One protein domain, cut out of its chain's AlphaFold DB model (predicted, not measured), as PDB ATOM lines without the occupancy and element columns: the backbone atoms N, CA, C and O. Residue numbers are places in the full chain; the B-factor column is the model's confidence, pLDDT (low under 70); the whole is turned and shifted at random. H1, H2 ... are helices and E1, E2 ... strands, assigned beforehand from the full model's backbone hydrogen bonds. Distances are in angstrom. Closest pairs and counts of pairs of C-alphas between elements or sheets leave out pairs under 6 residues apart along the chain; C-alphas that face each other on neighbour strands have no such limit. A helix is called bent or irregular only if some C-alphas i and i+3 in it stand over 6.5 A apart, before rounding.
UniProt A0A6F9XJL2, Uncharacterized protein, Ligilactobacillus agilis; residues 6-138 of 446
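Overview. This is residues 6 to 138 of the 446 residues of an uncharacterized protein of Ligilactobacillus agilis (UniProt A0A6F9XJL2). A twisted sheet of six strands, E5 to E10, makes the body, and the links of residues 51 to 60 and 67 to 80 lie over one face of it. Beyond one end come H1, the small hairpin E3 and E4, and then the long hairpin E1 and E2, whose residues 11 to 16 stick out; at the opposite end residues 132 to 138 of H2 stick out. The printed part has 133 residues, with named elements in the order E1 E2 E3 E4 H1 E5 E6 E7 E8 E9 E10 H2; the class is mixed, helices and strands. The large sheet is mixed, in the order E5 E6 E7 E8 E9 E10, and the two small sheets are antiparallel. The whole is loose, with a radius of gyration of the C-alphas of 18.6 A, and spans 74 by 29 by 25 A.

Along the chain. Find C-alpha 6 at (225.953, 225.569, 128.416); E1 runs from there to residue 12, 18.7 A, and E2, residues 15 to 22, covers 21.7 A. Next come E3, residues 27 to 29, E4, residues 35 to 38, and H1, residues 39 to 45. H1 is irregular: C-alphas 42 and 45 are 7.1 A apart. E5 is residues 47 to 50 and E6 residues 61 to 66, 15.6 A. Look for C-alpha 81 at (222.647, 198.068, 128.253), where E7 begins; it runs to residue 89, 25.3 A. E8, residues 94 to 103, covers 24.9 A, and E9, residues 107 to 114, 23.5 A. E10 is residues 122 to 125, and H2, residues 126 to 138, runs 18.1 A to C-alpha 138 at (218.156, 178.339, 152.558).

Arrangement. Begin with the meander E6 E7 E8 E9 E10, each strand the antiparallel neighbour of the one before. Look at N 63 and O 83, 2.9 A, for E6 and E7; N 84 and O 100, 2.8 A, for E7 and E8; N 99 and O 111, 2.8 A, for E8 and E9; and N 124 and O 108, 2.8 A, for E9 and E10, each within hydrogen-bond range. E5, an edge strand, is parallel to E6, with N 49 and O 64 at 3.1 A. H1 is on this sheet at a height of 5.3 A; its closest C-alphas to E6 are those of Tyr 42 and Gly 61, 4.7 A. H2 stands at the sheet's level; its closest C-alphas to E9 are those of Val 126 and Arg 107, 5.5 A. In the hairpin E3 and E4, N 28 and O 37 are 2.8 A apart; in E1 and E2, N 8 and O 19 are 2.9 A apart. E2 and E3 are apart. Every O i to N i+4 pair is within hydrogen-bond range in H2, and 2 of 3 are in H1.

Size, cuts and confidence. The C-alphas farthest apart are those of Asp 14 and Gln 138, 74.6 A. The printed part has no cut; the link E6 to E7 is long. The mean pLDDT of the printed part is 86.2, and 11 residues are under 70: residues 6 to 8, 11 to 12, 15 and 17 to 21.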
ATOM      1  N   LYS A   6     224.666 225.179 127.835       60.69
ATOM      2  CA  LYS A   6     225.953 225.569 128.416       60.69
ATOM      3  C   LYS A   6     226.434 226.834 127.712       60.69
ATOM      4  O   LYS A   6     226.828 226.793 126.551       60.69
ATOM      5  N   ARG A   7     226.416 227.961 128.427       64.69
ATOM      6  CA  ARG A   7     226.889 229.247 127.902       64.69
ATOM      7  C   ARG A   7     228.413 229.274 127.879       64.69
ATOM      8  O   ARG A   7     229.050 229.221 128.932       64.69
ATOM      9  N   ALA A   8     228.994 229.346 126.688       65.38
ATOM     10  CA  ALA A   8     230.430 229.480 126.497       65.38
ATOM     11  C   ALA A   8     230.776 230.915 126.073       65.38
ATOM     12  O   ALA A   8     230.072 231.537 125.278       65.38
ATOM     13  N   ARG A   9     231.867 231.448 126.633       70.44
ATOM     14  CA  ARG A   9     232.426 232.757 126.279       70.44
ATOM     15  C   ARG A   9     233.654 232.532 125.406       70.44
ATOM     16  O   ARG A   9     234.607 231.908 125.872       70.44
ATOM     17  N   HIS A  10     233.641 233.056 124.186       71.69
ATOM     18  CA  HIS A  10     234.750 232.958 123.240       71.69
ATOM     19  C   HIS A  10     235.261 234.351 122.856       71.69
ATOM     20  O   HIS A  10     234.485 235.301 122.774       71.69
ATOM     21  N   THR A  11     236.564 234.454 122.603       63.19
ATOM     22  CA  THR A  11     237.211 235.663 122.080       63.19
ATOM     23  C   THR A  11     237.722 235.350 120.679       63.19
ATOM     24  O   THR A  11     238.462 234.378 120.514       63.19
ATOM     25  N   VAL A  12     237.312 236.124 119.673       63.47
ATOM     26  CA  VAL A  12     237.750 235.950 118.278       63.47
ATOM     27  C   VAL A  12     238.191 237.313 117.749       63.47
ATOM     28  O   VAL A  12     237.359 238.182 117.513       63.47
ATOM     29  N   GLY A  13     239.502 237.516 117.596       75.31
ATOM     30  CA  GLY A  13     240.046 238.865 117.398       75.31
ATOM     31  C   GLY A  13     239.774 239.748 118.624       75.31
ATOM     32  O   GLY A  13     239.991 239.293 119.747       75.31
ATOM     33  N   ASP A  14     239.263 240.962 118.401       73.88
ATOM     34  CA  ASP A  14     238.886 241.916 119.459       73.88
ATOM     35  C   ASP A  14     237.424 241.764 119.939       73.88
ATOM     36  O   ASP A  14     237.023 242.403 120.914       73.88
ATOM     37  N   ASP A  15     236.629 240.893 119.304       59.69
ATOM     38  CA  ASP A  15     235.217 240.701 119.637       59.69
ATOM     39  C   ASP A  15     234.997 239.593 120.672       59.69
ATOM     40  O   ASP A  15     235.597 238.508 120.646       59.69
ATOM     41  N   LEU A  16     234.060 239.864 121.583       72.88
ATOM     42  CA  LEU A  16     233.620 238.927 122.606       72.88
ATOM     43  C   LEU A  16     232.283 238.307 122.192       72.88
ATOM     44  O   LEU A  16     231.255 238.983 122.158       72.88
ATOM     45  N   VAL A  17     232.286 237.003 121.919       64.06
ATOM     46  CA  VAL A  17     231.099 236.271 121.466       64.06
ATOM     47  C   VAL A  17     230.621 235.333 122.568       64.06
ATOM     48  O   VAL A  17     231.375 234.508 123.092       64.06
ATOM     49  N   TYR A  18     229.339 235.448 122.915       66.94
ATOM     50  CA  TYR A  18     228.653 234.519 123.807       66.94
ATOM     51  C   TYR A  18     227.859 233.531 122.965       66.94
ATOM     52  O   TYR A  18     226.983 233.935 122.202       66.94
ATOM     53  N   ALA A  19     228.165 232.247 123.110       64.06
ATOM     54  CA  ALA A  19     227.442 231.181 122.438       64.06
ATOM     55  C   ALA A  19     226.658 230.376 123.480       64.06
ATOM     56  O   ALA A  19     227.238 229.790 124.400       64.06
ATOM     57  N   ASP A  20     225.332 230.375 123.344       65.06
ATOM     58  CA  ASP A  20     224.479 229.405 124.024       65.06
ATOM     59  C   ASP A  20     224.540 228.121 123.204       65.06
ATOM     60  O   ASP A  20     223.840 227.960 122.206       65.06
ATOM     61  N   ASN A  21     225.441 227.227 123.604       67.94
ATOM     62  CA  ASN A  21     225.567 225.939 122.953       67.94
ATOM     63  C   ASN A  21     224.606 224.973 123.642       67.94
ATOM     64  O   ASN A  21     224.686 224.749 124.858       67.94
ATOM     65  N   ASP A  22     223.683 224.409 122.870       74.75
ATOM     66  CA  ASP A  22     222.905 223.278 123.346       74.75
ATOM     67  C   ASP A  22     223.783 222.012 123.355       74.75
ATOM     68  O   ASP A  22     224.818 221.897 122.685       74.75
ATOM     69  N   THR A  23     223.402 221.049 124.184       71.56
ATOM     70  CA  THR A  23     224.100 219.761 124.288       71.56
ATOM     71  C   THR A  23     224.103 218.985 122.966       71.56
ATOM     72  O   THR A  23     225.039 218.227 122.718       71.56
ATOM     73  N   VAL A  24     223.121 219.223 122.092       75.62
ATOM     74  CA  VAL A  24     222.967 218.553 120.792       75.62
ATOM     75  C   VAL A  24     223.953 219.085 119.737       75.62
ATOM     76  O   VAL A  24     224.502 218.303 118.968       75.62
ATOM     77  N   SER A  25     224.235 220.389 119.706       75.69
ATOM     78  CA  SER A  25     225.158 221.039 118.757       75.69
ATOM     79  C   SER A  25     226.598 221.110 119.268       75.69
ATOM     80  O   SER A  25     227.530 221.244 118.467       75.69
ATOM     81  N   THR A  26     226.812 220.983 120.583       83.81
ATOM     82  CA  THR A  26     228.156 220.963 121.176       83.81
ATOM     83  C   THR A  26     228.895 219.692 120.773       83.81
ATOM     84  O   THR A  26     228.616 218.609 121.287       83.81
ATOM     85  N   LYS A  27     229.883 219.823 119.886       85.06
ATOM     86  CA  LYS A  27     230.724 218.709 119.434       85.06
ATOM     87  C   LYS A  27     231.789 218.358 120.476       85.06
ATOM     88  O   LYS A  27     232.498 219.233 120.969       85.06
ATOM     89  N   VAL A  28     231.930 217.072 120.773       84.62
ATOM     90  CA  VAL A  28     233.049 216.503 121.532       84.62
ATOM     91  C   VAL A  28     234.144 216.122 120.538       84.62
ATOM     92  O   VAL A  28     233.872 215.468 119.529       84.62
ATOM     93  N   LEU A  29     235.375 216.548 120.818       85.06
ATOM     94  CA  LEU A  29     236.544 216.350 119.961       85.06
ATOM     95  C   LEU A  29     237.530 215.372 120.618       85.06
ATOM     96  O   LEU A  29     237.630 215.328 121.847       85.06
ATOM     97  N   ASP A  30     238.258 214.597 119.815       84.44
ATOM     98  CA  ASP A  30     239.418 213.836 120.294       84.44
ATOM     99  C   ASP A  30     240.686 214.711 120.407       84.44
ATOM    100  O   ASP A  30     240.693 215.890 120.042       84.44
ATOM    101  N   ASN A  31     241.786 214.127 120.903       83.81
ATOM    102  CA  ASN A  31     243.101 214.782 120.989       83.81
ATOM    103  C   ASN A  31     243.640 215.280 119.630       83.81
ATOM    104  O   ASN A  31     244.546 216.108 119.608       83.81
ATOM    105  N   ASN A  32     243.092 214.796 118.512       85.25
ATOM    106  CA  ASN A  32     243.497 215.148 117.153       85.25
ATOM    107  C   ASN A  32     242.525 216.163 116.516       85.25
ATOM    108  O   ASN A  32     242.603 216.410 115.313       85.25
ATOM    109  N   MET A  33     241.628 216.759 117.314       84.19
ATOM    110  CA  MET A  33     240.588 217.704 116.892       84.19
ATOM    111  C   MET A  33     239.547 217.118 115.920       84.19
ATOM    112  O   MET A  33     238.838 217.870 115.250       84.19
ATOM    113  N   ASN A  34     239.397 215.792 115.859       88.31
ATOM    114  CA  ASN A  34     238.317 215.169 115.099       88.31
ATOM    115  C   ASN A  34     237.032 215.160 115.920       88.31
ATOM    116  O   ASN A  34     237.041 214.878 117.119       88.31
ATOM    117  N   VAL A  35     235.905 215.423 115.260       88.88
ATOM    118  CA  VAL A  35     234.578 215.332 115.879       88.88
ATOM    119  C   VAL A  35     234.264 213.868 116.144       88.88
ATOM    120  O   VAL A  35     234.116 213.089 115.206       88.88
ATOM    121  N   ILE A  36     234.142 213.507 117.418       87.44
ATOM    122  CA  ILE A  36     233.826 212.140 117.832       87.44
ATOM    123  C   ILE A  36     232.380 211.984 118.283       87.44
ATOM    124  O   ILE A  36     231.926 210.856 118.379       87.44
ATOM    125  N   GLY A  37     231.635 213.050 118.544       88.12
ATOM    126  CA  GLY A  37     230.216 212.969 118.897       88.12
ATOM    127  C   GLY A  37     229.702 214.294 119.435       88.12
ATOM    128  O   GLY A  37     230.372 215.318 119.280       88.12
ATOM    129  N   THR A  38     228.548 214.280 120.090       89.81
ATOM    130  CA  THR A  38     227.970 215.459 120.750       89.81
ATOM    131  C   THR A  38     227.986 215.318 122.267       89.81
ATOM    132  O   THR A  38     228.148 214.229 122.823       89.81
ATOM    133  N   LEU A  39     227.856 216.440 122.970       85.00
ATOM    134  CA  LEU A  39     227.762 216.430 124.425       85.00
ATOM    135  C   LEU A  39     226.483 215.712 124.893       85.00
ATOM    136  O   LEU A  39     226.518 215.062 125.933       85.00
ATOM    137  N   ASP A  40     225.395 215.785 124.123       87.06
ATOM    138  CA  ASP A  40     224.157 215.031 124.355       87.06
ATOM    139  C   ASP A  40     224.406 213.517 124.337       87.06
ATOM    140  O   ASP A  40     224.040 212.837 125.295       87.06
ATOM    141  N   GLU A  41     225.116 213.005 123.326       89.62
ATOM    142  CA  GLU A  41     225.449 211.577 123.223       89.62
ATOM    143  C   GLU A  41     226.255 211.095 124.435       89.62
ATOM    144  O   GLU A  41     225.947 210.064 125.024       89.62
ATOM    145  N   TYR A  42     227.280 211.840 124.852       89.31
ATOM    146  CA  TYR A  42     228.169 211.406 125.934       89.31
ATOM    147  C   TYR A  42     227.636 211.667 127.351       89.31
ATOM    148  O   TYR A  42     228.193 211.112 128.300       89.31
ATOM    149  N   LEU A  43     226.602 212.498 127.529       83.69
ATOM    150  CA  LEU A  43     226.100 212.888 128.854       83.69
ATOM    151  C   LEU A  43     224.649 212.467 129.120       83.69
ATOM    152  O   LEU A  43     224.318 212.198 130.273       83.69
ATOM    153  N   ILE A  44     223.788 212.447 128.098       83.56
ATOM    154  CA  ILE A  44     222.328 212.349 128.259       83.56
ATOM    155  C   ILE A  44     221.751 211.156 127.495       83.56
ATOM    156  O   ILE A  44     221.191 210.256 128.118       83.56
ATOM    157  N   SER A  45     221.843 211.144 126.162       86.38
ATOM    158  CA  SER A  45     221.171 210.141 125.320       86.38
ATOM    159  C   SER A  45     221.924 208.812 125.243       86.38
ATOM    160  O   SER A  45     221.323 207.781 124.940       86.38
ATOM    161  N   GLY A  46     223.211 208.820 125.596       91.38
ATOM    162  CA  GLY A  46     224.070 207.646 125.590       91.38
ATOM    163  C   GLY A  46     224.602 207.363 124.190       91.38
ATOM    164  O   GLY A  46     223.860 207.023 123.266       91.38
ATOM    165  N   LYS A  47     225.920 207.448 124.023       92.69
ATOM    166  CA  LYS A  47     226.540 207.209 122.728       92.69
ATOM    167  C   LYS A  47     226.382 205.745 122.338       92.69
ATOM    168  O   LYS A  47     226.760 204.855 123.099       92.69
ATOM    169  N   THR A  48     225.856 205.504 121.140       92.25
ATOM    170  CA  THR A  48     225.640 204.139 120.649       92.25
ATOM    171  C   THR A  48     226.969 203.506 120.248       92.25
ATOM    172  O   THR A  48     227.690 204.045 119.404       92.25
ATOM    173  N   ILE A  49     227.308 202.374 120.864       91.88
ATOM    174  CA  ILE A  49     228.499 201.583 120.538       91.88
ATOM    175  C   ILE A  49     228.104 200.112 120.457       91.88
ATOM    176  O   ILE A  49     227.520 199.567 121.391       91.88
ATOM    177  N   GLU A  50     228.472 199.457 119.355       92.56
ATOM    178  CA  GLU A  50     228.138 198.055 119.129       92.56
ATOM    179  C   GLU A  50     229.312 197.252 118.572       92.56
ATOM    180  O   GLU A  50     230.167 197.805 117.881       92.56
ATOM    181  N   ASN A  51     229.316 195.935 118.809       90.81
ATOM    182  CA  ASN A  51     230.237 194.974 118.181       90.81
ATOM    183  C   ASN A  51     231.731 195.216 118.478       90.81
ATOM    184  O   ASN A  51     232.591 194.942 117.639       90.81
ATOM    185  N   VAL A  52     232.058 195.721 119.669       91.88
ATOM    186  CA  VAL A  52     233.442 195.990 120.106       91.88
ATOM    187  C   VAL A  52     233.708 195.409 121.497       91.88
ATOM    188  O   VAL A  52     232.768 195.208 122.266       91.88
ATOM    189  N   PRO A  53     234.966 195.130 121.879       91.62
ATOM    190  CA  PRO A  53     235.273 194.774 123.261       91.62
ATOM    191  C   PRO A  53     235.008 195.949 124.208       91.62
ATOM    192  O   PRO A  53     235.343 197.088 123.894       91.62
ATOM    193  N   TYR A  54     234.479 195.696 125.409       90.81
ATOM    194  CA  TYR A  54     234.235 196.776 126.386       90.81
ATOM    195  C   TYR A  54     235.516 197.565 126.719       90.81
ATOM    196  O   TYR A  54     235.469 198.768 126.966       90.81
ATOM    197  N   THR A  55     236.680 196.905 126.655       89.94
ATOM    198  CA  THR A  55     238.001 197.492 126.919       89.94
ATOM    199  C   THR A  55     238.424 198.557 125.906       89.94
ATOM    200  O   THR A  55     239.352 199.320 126.189       89.94
ATOM    201  N   SER A  56     237.774 198.649 124.739       91.19
ATOM    202  CA  SER A  56     238.006 199.754 123.801       91.19
ATOM    203  C   SER A  56     237.259 201.033 124.192       91.19
ATOM    204  O   SER A  56     237.604 202.111 123.709       91.19
ATOM    205  N   ILE A  57     236.262 200.952 125.081       92.06
ATOM    206  CA  ILE A  57     235.445 202.091 125.516       92.06
ATOM    207  C   ILE A  57     236.130 202.775 126.706       92.06
ATOM    208  O   ILE A  57     235.752 202.614 127.856       92.06
ATOM    209  N   LYS A  58     237.191 203.534 126.432       88.94
ATOM    210  CA  LYS A  58     238.073 204.096 127.473       88.94
ATOM    211  C   LYS A  58     237.742 205.527 127.896       88.94
ATOM    212  O   LYS A  58     238.391 206.068 128.783       88.94
ATOM    213  N   ARG A  59     236.787 206.174 127.230       88.88
ATOM    214  CA  ARG A  59     236.492 207.601 127.417       88.88
ATOM    215  C   ARG A  59     235.368 207.784 128.423       88.88
ATOM    216  O   ARG A  59     234.400 207.029 128.401       88.88
ATOM    217  N   THR A  60     235.467 208.815 129.254       92.44
ATOM    218  CA  THR A  60     234.392 209.165 130.187       92.44
ATOM    219  C   THR A  60     233.120 209.520 129.428       92.44
ATOM    220  O   THR A  60     233.155 210.373 128.541       92.44
ATOM    221  N   GLY A  61     232.010 208.883 129.785       92.88
ATOM    222  CA  GLY A  61     230.711 209.162 129.190       92.88
ATOM    223  C   GLY A  61     229.667 208.094 129.474       92.88
ATOM    224  O   GLY A  61     229.955 207.051 130.067       92.88
ATOM    225  N   LEU A  62     228.456 208.395 129.024       94.50
ATOM    226  CA  LEU A  62     227.316 207.500 128.998       94.50
ATOM    227  C   LEU A  62     227.236 206.817 127.633       94.50
ATOM    228  O   LEU A  62     227.325 207.480 126.597       94.50
ATOM    229  N   TYR A  63     227.038 205.504 127.629       94.75
ATOM    230  CA  TYR A  63     226.968 204.717 126.406       94.75
ATOM    231  C   TYR A  63     225.738 203.817 126.407       94.75
ATOM    232  O   TYR A  63     225.449 203.138 127.392       94.75
ATOM    233  N   ASN A  64     225.048 203.796 125.271       92.94
ATOM    234  CA  ASN A  64     224.031 202.802 124.965       92.94
ATOM    235  C   ASN A  64     224.714 201.683 124.174       92.94
ATOM    236  O   ASN A  64     225.078 201.869 123.012       92.94
ATOM    237  N   VAL A  65     224.977 200.556 124.829       92.00
ATOM    238  CA  VAL A  65     225.838 199.505 124.279       92.00
ATOM    239  C   VAL A  65     225.065 198.248 123.925       92.00
ATOM    240  O   VAL A  65     224.132 197.859 124.629       92.00
ATOM    241  N   ARG A  66     225.496 197.583 122.849       90.94
ATOM    242  CA  ARG A  66     224.961 196.287 122.413       90.94
ATOM    243  C   ARG A  66     226.061 195.423 121.803       90.94
ATOM    244  O   ARG A  66     226.997 195.920 121.190       90.94
ATOM    245  N   ASN A  67     225.958 194.111 121.957       89.88
ATOM    246  CA  ASN A  67     226.882 193.123 121.401       89.88
ATOM    247  C   ASN A  67     228.366 193.398 121.700       89.88
ATOM    248  O   ASN A  67     229.224 193.276 120.825       89.88
ATOM    249  N   LEU A  68     228.671 193.820 122.930       91.31
ATOM    250  CA  LEU A  68     230.057 193.987 123.356       91.31
ATOM    251  C   LEU A  68     230.689 192.639 123.716       91.31
ATOM    252  O   LEU A  68     230.023 191.765 124.271       91.31
ATOM    253  N   SER A  69     231.994 192.492 123.474       90.12
ATOM    254  CA  SER A  69     232.770 191.330 123.927       90.12
ATOM    255  C   SER A  69     233.512 191.608 125.242       90.12
ATOM    256  O   SER A  69     233.853 192.752 125.551       90.12
ATOM    257  N   GLY A  70     233.751 190.561 126.043       87.56
ATOM    258  CA  GLY A  70     234.404 190.656 127.362       87.56
ATOM    259  C   GLY A  70     233.477 191.040 128.529       87.56
ATOM    260  O   GLY A  70     233.959 191.356 129.617       87.56
ATOM    261  N   LEU A  71     232.161 191.027 128.307       88.69
ATOM    262  CA  LEU A  71     231.157 191.190 129.360       88.69
ATOM    263  C   LEU A  71     231.000 189.905 130.204       88.69
ATOM    264  O   LEU A  71     231.415 188.833 129.752       88.69
ATOM    265  N   PRO A  72     230.408 189.991 131.412       87.00
ATOM    266  CA  PRO A  72     230.015 188.822 132.201       87.00
ATOM    267  C   PRO A  72     229.096 187.879 131.416       87.00
ATOM    268  O   PRO A  72     228.296 188.326 130.597       87.00
ATOM    269  N   SER A  73     229.199 186.571 131.666       85.62
ATOM    270  CA  SER A  73     228.453 185.539 130.926       85.62
ATOM    271  C   SER A  73     226.938 185.576 131.142       85.62
ATOM    272  O   SER A  73     226.186 185.039 130.337       85.62
ATOM    273  N   ASP A  74     226.501 186.166 132.247       82.25
ATOM    274  CA  ASP A  74     225.106 186.329 132.657       82.25
ATOM    275  C   ASP A  74     224.432 187.563 132.026       82.25
ATOM    276  O   ASP A  74     223.213 187.735 132.126       82.25
ATOM    277  N   ILE A  75     225.199 188.386 131.302       82.50
ATOM    278  CA  ILE A  75     224.682 189.536 130.565       82.50
ATOM    279  C   ILE A  75     224.376 189.160 129.116       82.50
ATOM    280  O   ILE A  75     225.243 188.741 128.348       82.50
ATOM    281  N   SER A  76     223.125 189.386 128.715       80.75
ATOM    282  CA  SER A  76     222.687 189.237 127.327       80.75
ATOM    283  C   SER A  76     223.385 190.256 126.427       80.75
ATOM    284  O   SER A  76     223.158 191.461 126.537       80.75
ATOM    285  N   THR A  77     224.193 189.778 125.481       76.75
ATOM    286  CA  THR A  77     224.859 190.634 124.490       76.75
ATOM    287  C   THR A  77     223.895 191.168 123.425       76.75
ATOM    288  O   THR A  77     224.231 192.117 122.722       76.75
ATOM    289  N   SER A  78     222.682 190.620 123.297       78.38
ATOM    290  CA  SER A  78     221.703 191.050 122.286       78.38
ATOM    291  C   SER A  78     220.794 192.199 122.737       78.38
ATOM    292  O   SER A  78     220.085 192.773 121.909       78.38
ATOM    293  N   SER A  79     220.784 192.527 124.029       84.31
ATOM    294  CA  SER A  79     219.943 193.577 124.613       84.31
ATOM    295  C   SER A  79     220.743 194.864 124.831       84.31
ATOM    296  O   SER A  79     221.938 194.813 125.106       84.31
ATOM    297  N   ASN A  80     220.083 196.020 124.719       88.12
ATOM    298  CA  ASN A  80     220.713 197.299 125.049       88.12
ATOM    299  C   ASN A  80     221.028 197.351 126.549       88.12
ATOM    300  O   ASN A  80     220.172 197.025 127.376       88.12
ATOM    301  N   ALA A  81     222.230 197.806 126.884       91.12
ATOM    302  CA  ALA A  81     222.647 198.068 128.253       91.12
ATOM    303  C   ALA A  81     223.203 199.487 128.382       91.12
ATOM    304  O   ALA A  81     223.745 200.060 127.434       91.12
ATOM    305  N   LEU A  82     223.066 200.048 129.578       92.44
ATOM    306  CA  LEU A  82     223.677 201.310 129.944       92.44
ATOM    307  C   LEU A  82     225.097 201.036 130.421       92.44
ATOM    308  O   LEU A  82     225.281 200.342 131.419       92.44
ATOM    309  N   LEU A  83     226.094 201.580 129.737       94.12
ATOM    310  CA  LEU A  83     227.470 201.558 130.211       94.12
ATOM    311  C   LEU A  83     227.880 202.974 130.608       94.12
ATOM    312  O   LEU A  83     227.990 203.866 129.771       94.12
ATOM    313  N   GLU A  84     228.130 203.172 131.893       95.19
ATOM    314  CA  GLU A  84     228.785 204.361 132.418       95.19
ATOM    315  C   GLU A  84     230.288 204.091 132.485       95.19
ATOM    316  O   GLU A  84     230.742 203.178 133.181       95.19
ATOM    317  N   VAL A  85     231.076 204.894 131.776       95.31
ATOM    318  CA  VAL A  85     232.536 204.846 131.871       95.31
ATOM    319  C   VAL A  85     233.015 206.122 132.532       95.31
ATOM    320  O   VAL A  85     232.657 207.224 132.117       95.31
ATOM    321  N   ARG A  86     233.867 205.987 133.546       94.19
ATOM    322  CA  ARG A  86     234.588 207.115 134.145       94.19
ATOM    323  C   ARG A  86     236.070 206.808 134.086       94.19
ATOM    324  O   ARG A  86     236.542 205.866 134.712       94.19
ATOM    325  N   ALA A  87     236.783 207.598 133.307       92.94
ATOM    326  CA  ALA A  87     238.203 207.451 133.072       92.94
ATOM    327  C   ALA A  87     238.966 208.685 133.564       92.94
ATOM    328  O   ALA A  87     238.492 209.819 133.447       92.94
ATOM    329  N   ILE A  88     240.158 208.455 134.105       90.81
ATOM    330  CA  ILE A  88     241.111 209.482 134.533       90.81
ATOM    331  C   ILE A  88     242.424 209.249 133.780       90.81
ATOM    332  O   ILE A  88     242.860 208.107 133.645       90.81
ATOM    333  N   GLY A  89     243.065 210.323 133.313       86.94
ATOM    334  CA  GLY A  89     244.343 210.273 132.598       86.94
ATOM    335  C   GLY A  89     244.207 210.559 131.102       86.94
ATOM    336  O   GLY A  89     243.300 211.277 130.684       86.94
ATOM    337  N   ASP A  90     245.137 210.024 130.306       85.50
ATOM    338  CA  ASP A  90     245.145 210.212 128.853       85.50
ATOM    339  C   ASP A  90     243.877 209.639 128.194       85.50
ATOM    340  O   ASP A  90     243.378 208.584 128.582       85.50
ATOM    341  N   GLN A  91     243.361 210.320 127.166       78.44
ATOM    342  CA  GLN A  91     242.095 209.947 126.524       78.44
ATOM    343  C   GLN A  91     242.137 208.586 125.807       78.44
ATOM    344  O   GLN A  91     241.089 207.961 125.629       78.44
ATOM    345  N   ASN A  92     243.313 208.140 125.361       81.88
ATOM    346  CA  ASN A  92     243.489 206.868 124.657       81.88
ATOM    347  C   ASN A  92     244.010 205.769 125.598       81.88
ATOM    348  O   ASN A  92     243.690 204.590 125.417       81.88
ATOM    349  N   ASN A  93     244.783 206.159 126.616       85.38
ATOM    350  CA  ASN A  93     245.373 205.285 127.627       85.38
ATOM    351  C   ASN A  93     245.176 205.851 129.049       85.38
ATOM    352  O   ASN A  93     246.135 206.302 129.679       85.38
ATOM    353  N   PRO A  94     243.942 205.824 129.573       89.00
ATOM    354  CA  PRO A  94     243.649 206.299 130.919       89.00
ATOM    355  C   PRO A  94     244.372 205.465 131.983       89.00
ATOM    356  O   PRO A  94     244.528 204.249 131.850       89.00
ATOM    357  N   THR A  95     244.791 206.119 133.066       91.62
ATOM    358  CA  THR A  95     245.458 205.483 134.213       91.62
ATOM    359  C   THR A  95     244.480 204.682 135.072       91.62
ATOM    360  O   THR A  95     244.856 203.658 135.648       91.62
ATOM    361  N   LEU A  96     243.219 205.122 135.120       92.88
ATOM    362  CA  LEU A  96     242.118 204.480 135.831       92.88
ATOM    363  C   LEU A  96     240.845 204.565 134.990       92.88
ATOM    364  O   LEU A  96     240.499 205.643 134.513       92.88
ATOM    365  N   VAL A  97     240.126 203.452 134.860       94.19
ATOM    366  CA  VAL A  97     238.801 203.386 134.241       94.19
ATOM    367  C   VAL A  97     237.872 202.569 135.119       94.19
ATOM    368  O   VAL A  97     238.164 201.415 135.422       94.19
ATOM    369  N   THR A  98     236.739 203.146 135.496       95.00
ATOM    370  CA  THR A  98     235.628 202.416 136.103       95.00
ATOM    371  C   THR A  98     234.526 202.245 135.074       95.00
ATOM    372  O   THR A  98     234.096 203.228 134.466       95.00
ATOM    373  N   TYR A  99     234.068 201.014 134.917       94.88
ATOM    374  CA  TYR A  99     232.927 200.635 134.105       94.88
ATOM    375  C   TYR A  99     231.794 200.256 135.044       94.88
ATOM    376  O   TYR A  99     231.998 199.439 135.941       94.88
ATOM    377  N   LYS A 100     230.616 200.822 134.812       94.38
ATOM    378  CA  LYS A 100     229.372 200.390 135.439       94.38
ATOM    379  C   LYS A 100     228.379 200.057 134.344       94.38
ATOM    380  O   LYS A 100     227.933 200.933 133.607       94.38
ATOM    381  N   LEU A 101     228.077 198.776 134.217       92.94
ATOM    382  CA  LEU A 101     227.137 198.244 133.248       92.94
ATOM    383  C   LEU A 101     225.814 197.976 133.953       92.94
ATOM    384  O   LEU A 101     225.795 197.222 134.914       92.94
ATOM    385  N   THR A 102     224.720 198.560 133.483       91.88
ATOM    386  CA  THR A 102     223.366 198.296 133.985       91.88
ATOM    387  C   THR A 102     222.488 197.807 132.842       91.88
ATOM    388  O   THR A 102     222.353 198.480 131.821       91.88
ATOM    389  N   THR A 103     221.888 196.633 132.994       91.19
ATOM    390  CA  THR A 103     220.946 196.076 132.016       91.19
ATOM    391  C   THR A 103     219.516 196.534 132.291       91.19
ATOM    392  O   THR A 103     219.179 197.026 133.369       91.19
ATOM    393  N   ASN A 104     218.642 196.356 131.304       88.06
ATOM    394  CA  ASN A 104     217.227 196.720 131.394       88.06
ATOM    395  C   ASN A 104     216.434 195.939 132.460       88.06
ATOM    396  O   ASN A 104     215.400 196.421 132.914       88.06
ATOM    397  N   ASP A 105     216.902 194.758 132.866       88.31
ATOM    398  CA  ASP A 105     216.304 193.935 133.920       88.31
ATOM    399  C   ASP A 105     216.886 194.212 135.317       88.31
ATOM    400  O   ASP A 105     216.531 193.541 136.285       88.31
ATOM    401  N   GLY A 106     217.740 195.234 135.442       88.31
ATOM    402  CA  GLY A 106     218.244 195.725 136.721       88.31
ATOM    403  C   GLY A 106     219.462 194.978 137.265       88.31
ATOM    404  O   GLY A 106     219.828 195.205 138.426       88.31
ATOM    405  N   ARG A 107     220.107 194.103 136.475       90.62
ATOM    406  CA  ARG A 107     221.456 193.617 136.813       90.62
ATOM    407  C   ARG A 107     222.450 194.756 136.632       90.62
ATOM    408  O   ARG A 107     222.332 195.567 135.712       90.62
ATOM    409  N   SER A 108     223.418 194.829 137.538       92.50
ATOM    410  CA  SER A 108     224.489 195.818 137.476       92.50
ATOM    411  C   SER A 108     225.815 195.120 137.684       92.50
ATOM    412  O   SER A 108     225.942 194.338 138.622       92.50
ATOM    413  N   HIS A 109     226.803 195.441 136.856       93.50
ATOM    414  CA  HIS A 109     228.169 194.980 137.045       93.50
ATOM    415  C   HIS A 109     229.122 196.150 137.054       93.50
ATOM    416  O   HIS A 109     229.101 196.990 136.155       93.50
ATOM    417  N   ASP A 110     229.996 196.146 138.048       94.19
ATOM    418  CA  ASP A 110     231.056 197.129 138.170       94.19
ATOM    419  C   ASP A 110     232.400 196.466 137.878       94.19
ATOM    420  O   ASP A 110     232.651 195.315 138.242       94.19
ATOM    421  N   LEU A 111     233.278 197.192 137.197       94.50
ATOM    422  CA  LEU A 111     234.653 196.781 136.962       94.50
ATOM    423  C   LEU A 111     235.556 197.996 137.071       94.50
ATOM    424  O   LEU A 111     235.311 199.034 136.460       94.50
ATOM    425  N   THR A 112     236.653 197.849 137.805       94.25
ATOM    426  CA  THR A 112     237.706 198.863 137.855       94.25
ATOM    427  C   THR A 112     238.956 198.336 137.171       94.25
ATOM    428  O   THR A 112     239.445 197.256 137.492       94.25
ATOM    429  N   SER A 113     239.485 199.111 136.229       91.75
ATOM    430  CA  SER A 113     240.749 198.861 135.546       91.75
ATOM    431  C   SER A 113     241.738 199.972 135.877       91.75
ATOM    432  O   SER A 113     241.508 201.124 135.524       91.75
ATOM    433  N   ALA A 114     242.855 199.637 136.516       90.50
ATOM    434  CA  ALA A 114     243.911 200.580 136.880       90.50
ATOM    435  C   ALA A 114     245.276 200.016 136.478       90.50
ATOM    436  O   ALA A 114     245.552 198.842 136.728       90.50
ATOM    437  N   ASN A 115     246.143 200.833 135.870       81.75
ATOM    438  CA  ASN A 115     247.518 200.443 135.513       81.75
ATOM    439  C   ASN A 115     247.620 199.090 134.765       81.75
ATOM    440  O   ASN A 115     248.505 198.279 135.034       81.75
ATOM    441  N   GLY A 116     246.673 198.812 133.862       76.25
ATOM    442  CA  GLY A 116     246.637 197.574 133.071       76.25
ATOM    443  C   GLY A 116     246.091 196.328 133.786       76.25
ATOM    444  O   GLY A 116     246.082 195.261 133.178       76.25
ATOM    445  N   LYS A 117     245.607 196.429 135.035       85.62
ATOM    446  CA  LYS A 117     244.944 195.330 135.765       85.62
ATOM    447  C   LYS A 117     243.472 195.649 136.015       85.62
ATOM    448  O   LYS A 117     243.147 196.758 136.424       85.62
ATOM    449  N   SER A 118     242.595 194.669 135.801       88.12
ATOM    450  CA  SER A 118     241.150 194.777 136.050       88.12
ATOM    451  C   SER A 118     240.729 193.949 137.266       88.12
ATOM    452  O   SER A 118     241.254 192.856 137.463       88.12
ATOM    453  N   THR A 119     239.761 194.432 138.051       90.56
ATOM    454  CA  THR A 119     239.196 193.732 139.228       90.56
ATOM    455  C   THR A 119     238.369 192.490 138.882       90.56
ATOM    456  O   THR A 119     237.970 191.757 139.782       90.56
ATOM    457  N   GLY A 120     238.082 192.266 137.597       90.44
ATOM    458  CA  GLY A 120     236.959 191.430 137.177       90.44
ATOM    459  C   GLY A 120     235.630 192.156 137.399       90.44
ATOM    460  O   GLY A 120     235.575 193.186 138.078       90.44
ATOM    461  N   TRP A 121     234.573 191.643 136.777       92.00
ATOM    462  CA  TRP A 121     233.226 192.174 136.946       92.00
ATOM    463  C   TRP A 121     232.626 191.690 138.268       92.00
ATOM    464  O   TRP A 121     232.642 190.492 138.550       92.00
ATOM    465  N   THR A 122     232.080 192.605 139.064       91.25
ATOM    466  CA  THR A 122     231.401 192.285 140.328       91.25
ATOM    467  C   THR A 122     229.890 192.354 140.171       91.25
ATOM    468  O   THR A 122     229.395 193.279 139.536       91.25
ATOM    469  N   LEU A 123     229.171 191.409 140.780       90.44
ATOM    470  CA  LEU A 123     227.705 191.364 140.776       90.44
ATOM    471  C   LEU A 123     227.096 192.493 141.622       90.44
ATOM    472  O   LEU A 123     227.558 192.773 142.729       90.44
ATOM    473  N   GLY A 124     226.007 193.077 141.134       89.81
ATOM    474  CA  GLY A 124     225.237 194.124 141.798       89.81
ATOM    475  C   GLY A 124     223.772 194.140 141.347       89.81
ATOM    476  O   GLY A 124     223.320 193.304 140.564       89.81
ATOM    477  N   GLY A 125     222.998 195.097 141.859       89.94
ATOM    478  CA  GLY A 125     221.581 195.246 141.505       89.94
ATOM    479  C   GLY A 125     220.707 194.066 141.951       89.94
ATOM    480  O   GLY A 125     220.877 193.527 143.049       89.94
ATOM    481  N   VAL A 126     219.747 193.673 141.106       91.25
ATOM    482  CA  VAL A 126     218.743 192.640 141.438       91.25
ATOM    483  C   VAL A 126     219.344 191.253 141.673       91.25
ATOM    484  O   VAL A 126     218.799 190.466 142.441       91.25
ATOM    485  N   GLU A 127     220.480 190.941 141.058       88.25
ATOM    486  CA  GLU A 127     221.115 189.629 141.186       88.25
ATOM    487  C   GLU A 127     221.786 189.434 142.548       88.25
ATOM    488  O   GLU A 127     221.644 188.374 143.165       88.25
ATOM    489  N   LEU A 128     222.434 190.479 143.073       92.75
ATOM    490  CA  LEU A 128     222.944 190.470 144.443       92.75
ATOM    491  C   LEU A 128     221.792 190.294 145.444       92.75
ATOM    492  O   LEU A 128     221.885 189.476 146.358       92.75
ATOM    493  N   GLN A 129     220.671 190.995 145.234       92.88
ATOM    494  CA  GLN A 129     219.481 190.840 146.072       92.88
ATOM    495  C   GLN A 129     218.895 189.424 145.990       92.88
ATOM    496  O   GLN A 129     218.550 188.848 147.021       92.88
ATOM    497  N   ASN A 130     218.806 188.836 144.794       91.56
ATOM    498  CA  ASN A 130     218.333 187.464 144.604       91.56
ATOM    499  C   ASN A 130     219.257 186.448 145.284       91.56
ATOM    500  O   ASN A 130     218.774 185.504 145.911       91.56
ATOM    501  N   THR A 131     220.570 186.671 145.222       92.88
ATOM    502  CA  THR A 131     221.568 185.855 145.922       92.88
ATOM    503  C   THR A 131     221.364 185.931 147.437       92.88
ATOM    504  O   THR A 131     221.268 184.899 148.096       92.88
ATOM    505  N   ILE A 132     221.193 187.136 147.994       91.88
ATOM    506  CA  ILE A 132     220.906 187.347 149.425       91.88
ATOM    507  C   ILE A 132     219.579 186.692 149.832       91.88
ATOM    508  O   ILE A 132     219.511 186.009 150.853       91.88
ATOM    509  N   ASN A 133     218.523 186.857 149.033       91.88
ATOM    510  CA  ASN A 133     217.216 186.256 149.299       91.88
ATOM    511  C   ASN A 133     217.283 184.726 149.277       91.88
ATOM    512  O   ASN A 133     216.683 184.076 150.130       91.88
ATOM    513  N   THR A 134     218.048 184.154 148.345       93.44
ATOM    514  CA  THR A 134     218.280 182.708 148.267       93.44
ATOM    515  C   THR A 134     219.020 182.207 149.506       93.44
ATOM    516  O   THR A 134     218.583 181.234 150.116       93.44
ATOM    517  N   LEU A 135     220.079 182.904 149.940       91.62
ATOM    518  CA  LEU A 135     220.799 182.575 151.176       91.62
ATOM    519  C   LEU A 135     219.878 182.638 152.404       91.62
ATOM    520  O   LEU A 135     219.876 181.717 153.219       91.62
ATOM    521  N   ASN A 136     219.041 183.674 152.510       89.38
ATOM    522  CA  ASN A 136     218.066 183.803 153.597       89.38
ATOM    523  C   ASN A 136     217.008 182.690 153.573       89.38
ATOM    524  O   ASN A 136     216.639 182.183 154.629       89.38
ATOM    525  N   ALA A 137     216.533 182.282 152.392       87.31
ATOM    526  CA  ALA A 137     215.569 181.191 152.253       87.31
ATOM    527  C   ALA A 137     216.177 179.821 152.605       87.31
ATOM    528  O   ALA A 137     215.499 178.990 153.203       87.31
ATOM    529  N   GLN A 138     217.449 179.590 152.264       89.50
ATOM    530  CA  GLN A 138     218.156 178.339 152.558       89.50
ATOM    531  C   GLN A 138     218.544 178.204 154.035       89.50
ATOM    532  O   GLN A 138     218.433 177.119 154.600       89.50
TER     533      GLN A 138